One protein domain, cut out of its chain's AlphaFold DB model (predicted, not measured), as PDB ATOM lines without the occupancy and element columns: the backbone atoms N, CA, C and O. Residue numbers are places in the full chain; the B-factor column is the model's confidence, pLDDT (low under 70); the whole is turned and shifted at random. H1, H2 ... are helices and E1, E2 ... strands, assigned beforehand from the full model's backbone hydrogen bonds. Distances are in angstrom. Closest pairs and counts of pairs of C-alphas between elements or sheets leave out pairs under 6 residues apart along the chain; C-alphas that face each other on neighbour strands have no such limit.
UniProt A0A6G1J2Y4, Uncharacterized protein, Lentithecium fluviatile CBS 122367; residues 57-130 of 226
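AT A GLANCE: This is residues 57 to 130 of the 226 residues of an uncharacterized protein of Lentithecium fluviatile CBS 122367 (UniProt A0A6G1J2Y4). An open frame has a two-strand ribbon, E1 beside E2, along one side, helix H1 along the opposite side, and helix H2 along a third. The short helix H3, four residues, lies behind the opening of this frame, near H2 but apart from E1, E2 and H1, and the named helices touch no other helix. The printed part has 74 residues, in the order E1, H1, E2, H2, H3, with a parallel sheet in the order E1, E2; the class is mixed, helices and strands. The whole is compact, with a radius of gyration of the C-alphas of 12.4 A and spans of 32 by 31 by 24 A.

IN THESE COORDINATES: E1, residues 57 to 60, begins at C-alpha 57 (344.957, 465.021, 458.141) and is 9.3 A long. H1, residues 74 to 85, spans 15.4 A. E2, residues 91 to 95, spans 13.1 A. H2, residues 99 to 112, spans 19.6 A. H3, residues 119 to 122, spans 5.1 A and ends at C-alpha 122 (357.071, 460.515, 443.285).

HOW THE PARTS SIT: E1 and E2 are parallel neighbours at 10 degrees, with N 57 and O 91 at 3.2 A and N 95 and O 59 at 3.4 A. E1, H1 and E2 form a strand-helix-strand unit, two parallel strands with a helix between, whose crossover is right-handed. The closest C-alphas of H1 and E2, those of Leu 85 and Glu 91, are 7.7 A apart. H2 and H3 are close but not clearly touching; their closest C-alphas, of Pro 107 and Gln 122, are 7.5 A apart. H1 and H2 are apart. Every O i to N i+4 pair is within hydrogen-bond range in H1 and 8 of 10 in H2; H3 is too short for one.

THE WHOLE: The C-alphas farthest apart, of Val 114 and Leu 130, are 33.3 A apart. The printed part has no cut. The link from E1 to H1, 13 residues, is long. Confidence is under 70 at residues 57 to 73 and 125 to 130.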
ATOM      1  N   LEU A  57     345.951 464.540 459.098       48.22
ATOM      2  CA  LEU A  57     344.957 465.021 458.141       48.22
ATOM      3  C   LEU A  57     344.797 463.987 457.023       48.22
ATOM      4  O   LEU A  57     345.653 463.836 456.151       48.22
ATOM      5  N   ILE A  58     343.689 463.245 457.068       51.81
ATOM      6  CA  ILE A  58     343.365 462.230 456.063       51.81
ATOM      7  C   ILE A  58     342.590 462.907 454.932       51.81
ATOM      8  O   ILE A  58     341.443 463.319 455.110       51.81
ATOM      9  N   LEU A  59     343.210 463.012 453.756       53.62
ATOM     10  CA  LEU A  59     342.540 463.488 452.550       53.62
ATOM     11  C   LEU A  59     341.865 462.293 451.869       53.62
ATOM     12  O   LEU A  59     342.511 461.500 451.182       53.62
ATOM     13  N   THR A  60     340.558 462.145 452.090       43.28
ATOM     14  CA  THR A  60     339.742 461.106 451.450       43.28
ATOM     15  C   THR A  60     339.089 461.646 450.182       43.28
ATOM     16  O   THR A  60     338.271 462.567 450.248       43.28
ATOM     17  N   SER A  61     339.398 461.061 449.026       49.31
ATOM     18  CA  SER A  61     338.689 461.343 447.775       49.31
ATOM     19  C   SER A  61     337.365 460.562 447.723       49.31
ATOM     20  O   SER A  61     337.287 459.521 447.075       49.31
ATOM     21  N   SER A  62     336.340 461.008 448.456       41.44
ATOM     22  CA  SER A  62     335.059 460.276 448.559       41.44
ATOM     23  C   SER A  62     334.002 460.633 447.509       41.44
ATOM     24  O   SER A  62     332.960 459.996 447.485       41.44
ATOM     25  N   ASP A  63     334.253 461.573 446.602       33.50
ATOM     26  CA  ASP A  63     333.345 461.866 445.489       33.50
ATOM     27  C   ASP A  63     334.171 461.800 444.201       33.50
ATOM     28  O   ASP A  63     335.030 462.653 444.011       33.50
ATOM     29  N   GLU A  64     333.969 460.754 443.387       36.19
ATOM     30  CA  GLU A  64     334.378 460.626 441.973       36.19
ATOM     31  C   GLU A  64     335.527 461.549 441.516       36.19
ATOM     32  O   GLU A  64     335.383 462.331 440.573       36.19
ATOM     33  N   ILE A  65     336.703 461.453 442.150       40.38
ATOM     34  CA  ILE A  65     337.918 462.038 441.586       40.38
ATOM     35  C   ILE A  65     338.323 461.094 440.465       40.38
ATOM     36  O   ILE A  65     339.157 460.205 440.624       40.38
ATOM     37  N   TYR A  66     337.651 461.264 439.329       34.59
ATOM     38  CA  TYR A  66     338.145 460.858 438.032       34.59
ATOM     39  C   TYR A  66     339.575 461.392 437.932       34.59
ATOM     40  O   TYR A  66     339.789 462.552 437.598       34.59
ATOM     41  N   ILE A  67     340.572 460.547 438.178       42.75
ATOM     42  CA  ILE A  67     341.935 460.823 437.708       42.75
ATOM     43  C   ILE A  67     341.914 460.912 436.168       42.75
ATOM     44  O   ILE A  67     342.657 461.683 435.582       42.75
ATOM     45  N   GLU A  68     340.910 460.305 435.519       34.75
ATOM     46  CA  GLU A  68     340.544 460.545 434.112       34.75
ATOM     47  C   GLU A  68     340.277 462.025 433.755       34.75
ATOM     48  O   GLU A  68     340.344 462.408 432.587       34.75
ATOM     49  N   LYS A  69     340.008 462.874 434.750       41.06
ATOM     50  CA  LYS A  69     339.985 464.333 434.646       41.06
ATOM     51  C   LYS A  69     340.690 464.933 435.853       41.06
ATOM     52  O   LYS A  69     340.112 465.711 436.607       41.06
ATOM     53  N   MET A  70     341.968 464.607 436.029       42.44
ATOM     54  CA  MET A  70     342.849 465.546 436.709       42.44
ATOM     55  C   MET A  70     342.840 466.834 435.866       42.44
ATOM     56  O   MET A  70     343.568 466.935 434.868       42.44
ATOM     57  N   ASP A  71     341.931 467.758 436.204       48.16
ATOM     58  CA  ASP A  71     341.919 469.122 435.689       48.16
ATOM     59  C   ASP A  71     343.349 469.681 435.807       48.16
ATOM     60  O   ASP A  71     344.083 469.317 436.732       48.16
ATOM     61  N   PRO A  72     343.794 470.521 434.859       48.69
ATOM     62  CA  PRO A  72     345.206 470.865 434.663       48.69
ATOM     63  C   PRO A  72     345.913 471.528 435.863       48.69
ATOM     64  O   PRO A  72     347.130 471.698 435.825       48.69
ATOM     65  N   ASP A  73     345.203 471.855 436.941       58.12
ATOM     66  CA  ASP A  73     345.732 472.581 438.092       58.12
ATOM     67  C   ASP A  73     346.093 471.683 439.285       58.12
ATOM     68  O   ASP A  73     345.795 471.986 440.441       58.12
ATOM     69  N   TYR A  74     346.877 470.625 439.035       71.12
ATOM     70  CA  TYR A  74     347.719 470.029 440.089       71.12
ATOM     71  C   TYR A  74     348.572 471.106 440.802       71.12
ATOM     72  O   TYR A  74     348.851 471.015 441.999       71.12
ATOM     73  N   SER A  75     348.913 472.171 440.068       71.94
ATOM     74  CA  SER A  75     349.578 473.389 440.541       71.94
ATOM     75  C   SER A  75     348.916 474.010 441.783       71.94
ATOM     76  O   SER A  75     349.616 474.436 442.701       71.94
ATOM     77  N   GLY A  76     347.581 474.036 441.849       80.44
ATOM     78  CA  GLY A  76     346.845 474.624 442.967       80.44
ATOM     79  C   GLY A  76     346.943 473.775 444.231       80.44
ATOM     80  O   GLY A  76     347.137 474.304 445.328       80.44
ATOM     81  N   TYR A  77     346.869 472.453 444.075       83.50
ATOM     82  CA  TYR A  77     347.023 471.523 445.189       83.50
ATOM     83  C   TYR A  77     348.456 471.512 445.737       83.50
ATOM     84  O   TYR A  77     348.651 471.519 446.956       83.50
ATOM     85  N   ASP A  78     349.459 471.535 444.858       86.25
ATOM     86  CA  ASP A  78     350.865 471.639 445.257       86.25
ATOM     87  C   ASP A  78     351.124 472.953 446.008       86.25
ATOM     88  O   ASP A  78     351.668 472.942 447.110       86.25
ATOM     89  N   ALA A  79     350.614 474.079 445.497       88.25
ATOM     90  CA  ALA A  79     350.715 475.367 446.179       88.25
ATOM     91  C   ALA A  79     350.045 475.356 447.565       88.25
ATOM     92  O   ALA A  79     350.592 475.905 448.524       88.25
ATOM     93  N   PHE A  80     348.881 474.714 447.700       87.88
ATOM     94  CA  PHE A  80     348.210 474.558 448.991       87.88
ATOM     95  C   PHE A  80     349.039 473.705 449.962       87.88
ATOM     96  O   PHE A  80     349.274 474.110 451.101       87.88
ATOM     97  N   THR A  81     349.532 472.557 449.496       89.50
ATOM     98  CA  THR A  81     350.354 471.627 450.282       89.50
ATOM     99  C   THR A  81     351.640 472.298 450.762       89.50
ATOM    100  O   THR A  81     351.962 472.241 451.951       89.50
ATOM    101  N   GLN A  82     352.330 473.020 449.877       90.44
ATOM    102  CA  GLN A  82     353.543 473.773 450.206       90.44
ATOM    103  C   GLN A  82     353.295 474.934 451.168       90.44
ATOM    104  O   GLN A  82     354.186 475.278 451.941       90.44
ATOM    105  N   LYS A  83     352.106 475.544 451.142       93.12
ATOM    106  CA  LYS A  83     351.773 476.682 452.003       93.12
ATOM    107  C   LYS A  83     351.276 476.271 453.389       93.12
ATOM    108  O   LYS A  83     351.534 476.996 454.344       93.12
ATOM    109  N   HIS A  84     350.557 475.154 453.494       90.50
ATOM    110  CA  HIS A  84     349.824 474.790 454.711       90.50
ATOM    111  C   HIS A  84     350.285 473.481 455.355       90.50
ATOM    112  O   HIS A  84     350.318 473.394 456.574       90.50
ATOM    113  N   LEU A  85     350.650 472.462 454.573       90.44
ATOM    114  CA  LEU A  85     350.950 471.132 455.119       90.44
ATOM    115  C   LEU A  85     352.438 470.962 455.428       90.44
ATOM    116  O   LEU A  85     352.803 470.529 456.519       90.44
ATOM    117  N   ILE A  86     353.300 471.342 454.482       89.31
ATOM    118  CA  ILE A  86     354.755 471.179 454.606       89.31
ATOM    119  C   ILE A  86     355.357 472.076 455.706       89.31
ATOM    120  O   ILE A  86     356.125 471.555 456.514       89.31
ATOM    121  N   PRO A  87     355.035 473.386 455.803       93.25
ATOM    122  CA  PRO A  87     355.669 474.266 456.790       93.25
ATOM    123  C   PRO A  87     355.281 473.928 458.229       93.25
ATOM    124  O   PRO A  87     356.088 474.086 459.140       93.25
ATOM    125  N   GLU A  88     354.052 473.449 458.426       92.31
ATOM    126  CA  GLU A  88     353.531 473.037 459.733       92.31
ATOM    127  C   GLU A  88     353.920 471.590 460.085       92.31
ATOM    128  O   GLU A  88     353.613 471.112 461.176       92.31
ATOM    129  N   ASN A  89     354.647 470.908 459.187       89.69
ATOM    130  CA  ASN A  89     355.088 469.524 459.330       89.69
ATOM    131  C   ASN A  89     353.920 468.576 459.663       89.69
ATOM    132  O   ASN A  89     354.033 467.703 460.527       89.69
ATOM    133  N   PHE A  90     352.783 468.780 458.994       89.75
ATOM    134  CA  PHE A  90     351.629 467.906 459.144       89.75
ATOM    135  C   PHE A  90     351.854 466.578 458.433       89.75
ATOM    136  O   PHE A  90     352.326 466.528 457.296       89.75
ATOM    137  N   GLU A  91     351.460 465.496 459.100       85.19
ATOM    138  CA  GLU A  91     351.393 464.180 458.481       85.19
ATOM    139  C   GLU A  91     350.082 464.080 457.698       85.19
ATOM    140  O   GLU A  91     348.988 464.266 458.240       85.19
ATOM    141  N   PHE A  92     350.198 463.803 456.402       86.06
ATOM    142  CA  PHE A  92     349.058 463.605 455.519       86.06
ATOM    143  C   PHE A  92     349.239 462.338 454.689       86.06
ATOM    144  O   PHE A  92     350.357 461.918 454.381       86.06
ATOM    145  N   ALA A  93     348.116 461.732 454.316       86.44
ATOM    146  CA  ALA A  93     348.079 460.549 453.472       86.44
ATOM    147  C   ALA A  93     347.052 460.724 452.354       86.44
ATOM    148  O   ALA A  93     345.957 461.250 452.573       86.44
ATOM    149  N   PHE A  94     347.404 460.238 451.164       84.06
ATOM    150  CA  PHE A  94     346.464 460.089 450.060       84.06
ATOM    151  C   PHE A  94     345.745 458.756 450.192       84.06
ATOM    152  O   PHE A  94     346.383 457.703 450.244       84.06
ATOM    153  N   VAL A  95     344.417 458.807 450.220       84.00
ATOM    154  CA  VAL A  95     343.578 457.613 450.217       84.00
ATOM    155  C   VAL A  95     342.911 457.509 448.856       84.00
ATOM    156  O   VAL A  95     342.060 458.328 448.523       84.00
ATOM    157  N   THR A  96     343.298 456.498 448.080       83.56
ATOM    158  CA  THR A  96     342.639 456.143 446.819       83.56
ATOM    159  C   THR A  96     341.950 454.792 446.946       83.56
ATOM    160  O   THR A  96     342.339 453.953 447.759       83.56
ATOM    161  N   LEU A  97     340.912 454.574 446.134       87.06
ATOM    162  CA  LEU A  97     340.199 453.294 446.095       87.06
ATOM    163  C   LEU A  97     341.090 452.176 445.545       87.06
ATOM    164  O   LEU A  97     341.065 451.061 446.060       87.06
ATOM    165  N   ASN A  98     341.907 452.486 444.533       84.38
ATOM    166  CA  ASN A  98     342.837 451.541 443.934       84.38
ATOM    167  C   ASN A  98     344.280 452.024 444.101       84.38
ATOM    168  O   ASN A  98     344.620 453.165 443.798       84.38
ATOM    169  N   ALA A  99     345.177 451.125 444.512       84.12
ATOM    170  CA  ALA A  99     346.610 451.425 444.565       84.12
ATOM    171  C   ALA A  99     347.219 451.680 443.170       84.12
ATOM    172  O   ALA A  99     348.282 452.292 443.058       84.12
ATOM    173  N   TRP A 100     346.557 451.198 442.112       87.88
ATOM    174  CA  TRP A 100     346.952 451.401 440.716       87.88
ATOM    175  C   TRP A 100     346.925 452.883 440.315       87.88
ATOM    176  O   TRP A 100     347.827 453.344 439.616       87.88
ATOM    177  N   ASP A 101     345.966 453.632 440.850       86.69
ATOM    178  CA  ASP A 101     345.752 455.055 440.596       86.69
ATOM    179  C   ASP A 101     346.989 455.891 440.962       86.69
ATOM    180  O   ASP A 101     347.521 456.640 440.145       86.69
ATOM    181  N   LEU A 102     347.522 455.698 442.172       87.62
ATOM    182  CA  LEU A 102     348.706 456.423 442.647       87.62
ATOM    183  C   LEU A 102     350.014 455.899 442.049       87.62
ATOM    184  O   LEU A 102     350.955 456.665 441.867       87.62
ATOM    185  N   ARG A 103     350.114 454.589 441.796       87.94
ATOM    186  CA  ARG A 103     351.383 453.953 441.404       87.94
ATOM    187  C   ARG A 103     351.623 453.930 439.899       87.94
ATOM    188  O   ARG A 103     352.775 453.906 439.482       87.94
ATOM    189  N   VAL A 104     350.562 453.862 439.098       90.81
ATOM    190  CA  VAL A 104     350.649 453.668 437.645       90.81
ATOM    191  C   VAL A 104     350.015 454.833 436.908       90.81
ATOM    192  O   VAL A 104     350.678 455.430 436.063       90.81
ATOM    193  N   GLN A 105     348.767 455.179 437.225       90.31
ATOM    194  CA  GLN A 105     348.051 456.216 436.486       90.31
ATOM    195  C   GLN A 105     348.656 457.602 436.721       90.31
ATOM    196  O   GLN A 105     349.004 458.279 435.760       90.31
ATOM    197  N   LEU A 106     348.860 457.990 437.982       88.81
ATOM    198  CA  LEU A 106     349.377 459.311 438.333       88.81
ATOM    199  C   LEU A 106     350.774 459.594 437.729       88.81
ATOM    200  O   LEU A 106     350.924 460.626 437.074       88.81
ATOM    201  N   PRO A 107     351.788 458.706 437.842       88.44
ATOM    202  CA  PRO A 107     353.078 458.923 437.181       88.44
ATOM    203  C   PRO A 107     352.982 458.927 435.654       88.44
ATOM    204  O   PRO A 107     353.698 459.689 435.003       88.44
ATOM    205  N   ARG A 108     352.099 458.100 435.075       91.94
ATOM    206  CA  ARG A 108     351.881 458.055 433.626       91.94
ATOM    207  C   ARG A 108     351.295 459.368 433.114       91.94
ATOM    208  O   ARG A 108     351.840 459.935 432.180       91.94
ATOM    209  N   GLU A 109     350.250 459.880 433.754       90.25
ATOM    210  CA  GLU A 109     349.625 461.145 433.362       90.25
ATOM    211  C   GLU A 109     350.552 462.342 433.554       90.25
ATOM    212  O   GLU A 109     350.576 463.241 432.717       90.25
ATOM    213  N   ALA A 110     351.336 462.351 434.632       88.94
ATOM    214  CA  ALA A 110     352.341 463.381 434.847       88.94
ATOM    215  C   ALA A 110     353.401 463.363 433.736       88.94
ATOM    216  O   ALA A 110     353.748 464.416 433.206       88.94
ATOM    217  N   CYS A 111     353.853 462.176 433.318       90.88
ATOM    218  CA  CYS A 111     354.769 462.017 432.191       90.88
ATOM    219  C   CYS A 111     354.142 462.503 430.873       90.88
ATOM    220  O   CYS A 111     354.741 463.322 430.176       90.88
ATOM    221  N   ASP A 112     352.916 462.065 430.573       90.62
ATOM    222  CA  ASP A 112     352.186 462.430 429.352       90.62
ATOM    223  C   ASP A 112     351.942 463.952 429.270       90.62
ATOM    224  O   ASP A 112     351.973 464.536 428.186       90.62
ATOM    225  N   LYS A 113     351.752 464.613 430.420       86.88
ATOM    226  CA  LYS A 113     351.567 466.070 430.542       86.88
ATOM    227  C   LYS A 113     352.878 466.842 430.769       86.88
ATOM    228  O   LYS A 113     352.837 468.064 430.898       86.88
ATOM    229  N   VAL A 114     354.031 466.166 430.817       90.25
ATOM    230  CA  VAL A 114     355.356 466.754 431.120       90.25
ATOM    231  C   VAL A 114     355.360 467.541 432.446       90.25
ATOM    232  O   VAL A 114     356.043 468.552 432.610       90.25
ATOM    233  N   VAL A 115     354.575 467.079 433.416       89.00
ATOM    234  CA  VAL A 115     354.507 467.630 434.769       89.00
ATOM    235  C   VAL A 115     355.449 466.838 435.664       89.00
ATOM    236  O   VAL A 115     355.405 465.611 435.726       89.00
ATOM    237  N   VAL A 116     356.300 467.548 436.400       89.62
ATOM    238  CA  VAL A 116     357.132 466.933 437.434       89.62
ATOM    239  C   VAL A 116     356.280 466.760 438.687       89.62
ATOM    240  O   VAL A 116     355.844 467.743 439.282       89.62
ATOM    241  N   LEU A 117     356.049 465.511 439.096       90.06
ATOM    242  CA  LEU A 117     355.390 465.230 440.371       90.06
ATOM    243  C   LEU A 117     356.257 465.738 441.534       90.06
ATOM    244  O   LEU A 117     357.468 465.517 441.523       90.06
ATOM    245  N   PRO A 118     355.676 466.363 442.564       89.88
ATOM    246  CA  PRO A 118     356.388 466.715 443.783       89.88
ATOM    247  C   PRO A 118     356.924 465.494 444.532       89.88
ATOM    248  O   PRO A 118     356.357 464.404 444.414       89.88
ATOM    249  N   PRO A 119     357.982 465.658 445.349       88.25
ATOM    250  CA  PRO A 119     358.674 464.542 445.996       88.25
ATOM    251  C   PRO A 119     357.758 463.608 446.800       88.25
ATOM    252  O   PRO A 119     357.955 462.396 446.794       88.25
ATOM    253  N   TYR A 120     356.716 464.152 447.435       88.31
ATOM    254  CA  TYR A 120     355.751 463.383 448.229       88.31
ATOM    255  C   TYR A 120     354.782 462.526 447.385       88.31
ATOM    256  O   TYR A 120     354.113 461.654 447.932       88.31
ATOM    257  N   LEU A 121     354.722 462.731 446.063       90.12
ATOM    258  CA  LEU A 121     353.961 461.908 445.110       90.12
ATOM    259  C   LEU A 121     354.841 461.051 444.192       90.12
ATOM    260  O   LEU A 121     354.330 460.132 443.561       90.12
ATOM    261  N   GLN A 122     356.151 461.311 444.112       87.25
ATOM    262  CA  GLN A 122     357.071 460.515 443.285       87.25
ATOM    263  C   GLN A 122     357.243 459.082 443.805       87.25
ATOM    264  O   GLN A 122     357.462 458.148 443.030       87.25
ATOM    265  N   HIS A 123     357.150 458.902 445.123       82.69
ATOM    266  CA  HIS A 123     357.360 457.621 445.787       82.69
ATOM    267  C   HIS A 123     356.189 457.313 446.719       82.69
ATOM    268  O   HIS A 123     356.341 457.417 447.938       82.69
ATOM    269  N   PRO A 124     355.008 456.945 446.181       72.31
ATOM    270  CA  PRO A 124     353.864 456.609 447.011       72.31
ATOM    271  C   PRO A 124     354.222 455.406 447.889       72.31
ATOM    272  O   PRO A 124     354.299 454.263 447.426       72.31
ATOM    273  N   ALA A 125     354.462 455.674 449.173       65.75
ATOM    274  CA  ALA A 125     354.689 454.657 450.182       65.75
ATOM    275  C   ALA A 125     353.359 453.949 450.436       65.75
ATOM    276  O   ALA A 125     352.565 454.322 451.296       65.75
ATOM    277  N   HIS A 126     353.084 452.928 449.636       57.31
ATOM    278  CA  HIS A 126     351.897 452.121 449.821       57.31
ATOM    279  C   HIS A 126     352.081 451.240 451.043       57.31
ATOM    280  O   HIS A 126     352.732 450.191 451.014       57.31
ATOM    281  N   ARG A 127     351.451 451.675 452.117       51.34
ATOM    282  CA  ARG A 127     351.179 450.826 453.251       51.34
ATOM    283  C   ARG A 127     349.833 450.181 452.982       51.34
ATOM    284  O   ARG A 127     348.841 450.887 452.828       51.34
ATOM    285  N   GLU A 128     349.797 448.853 452.921       48.94
ATOM    286  CA  GLU A 128     348.538 448.111 452.996       48.94
ATOM    287  C   GLU A 128     347.953 448.325 454.391       48.94
ATOM    288  O   GLU A 128     348.045 447.475 455.276       48.94
ATOM    289  N   HIS A 129     347.355 449.490 454.622       50.78
ATOM    290  CA  HIS A 129     346.338 449.606 455.637       50.78
ATOM    291  C   HIS A 129     345.130 448.888 455.066       50.78
ATOM    292  O   HIS A 129     344.251 449.480 454.449       50.78
ATOM    293  N   LEU A 130     345.119 447.567 455.258       36.59
ATOM    294  CA  LEU A 130     343.896 446.795 455.241       36.59
ATOM    295  C   LEU A 130     343.044 447.412 456.354       36.59
ATOM    296  O   LEU A 130     343.124 447.006 457.517       36.59
TER     297      LEU A 130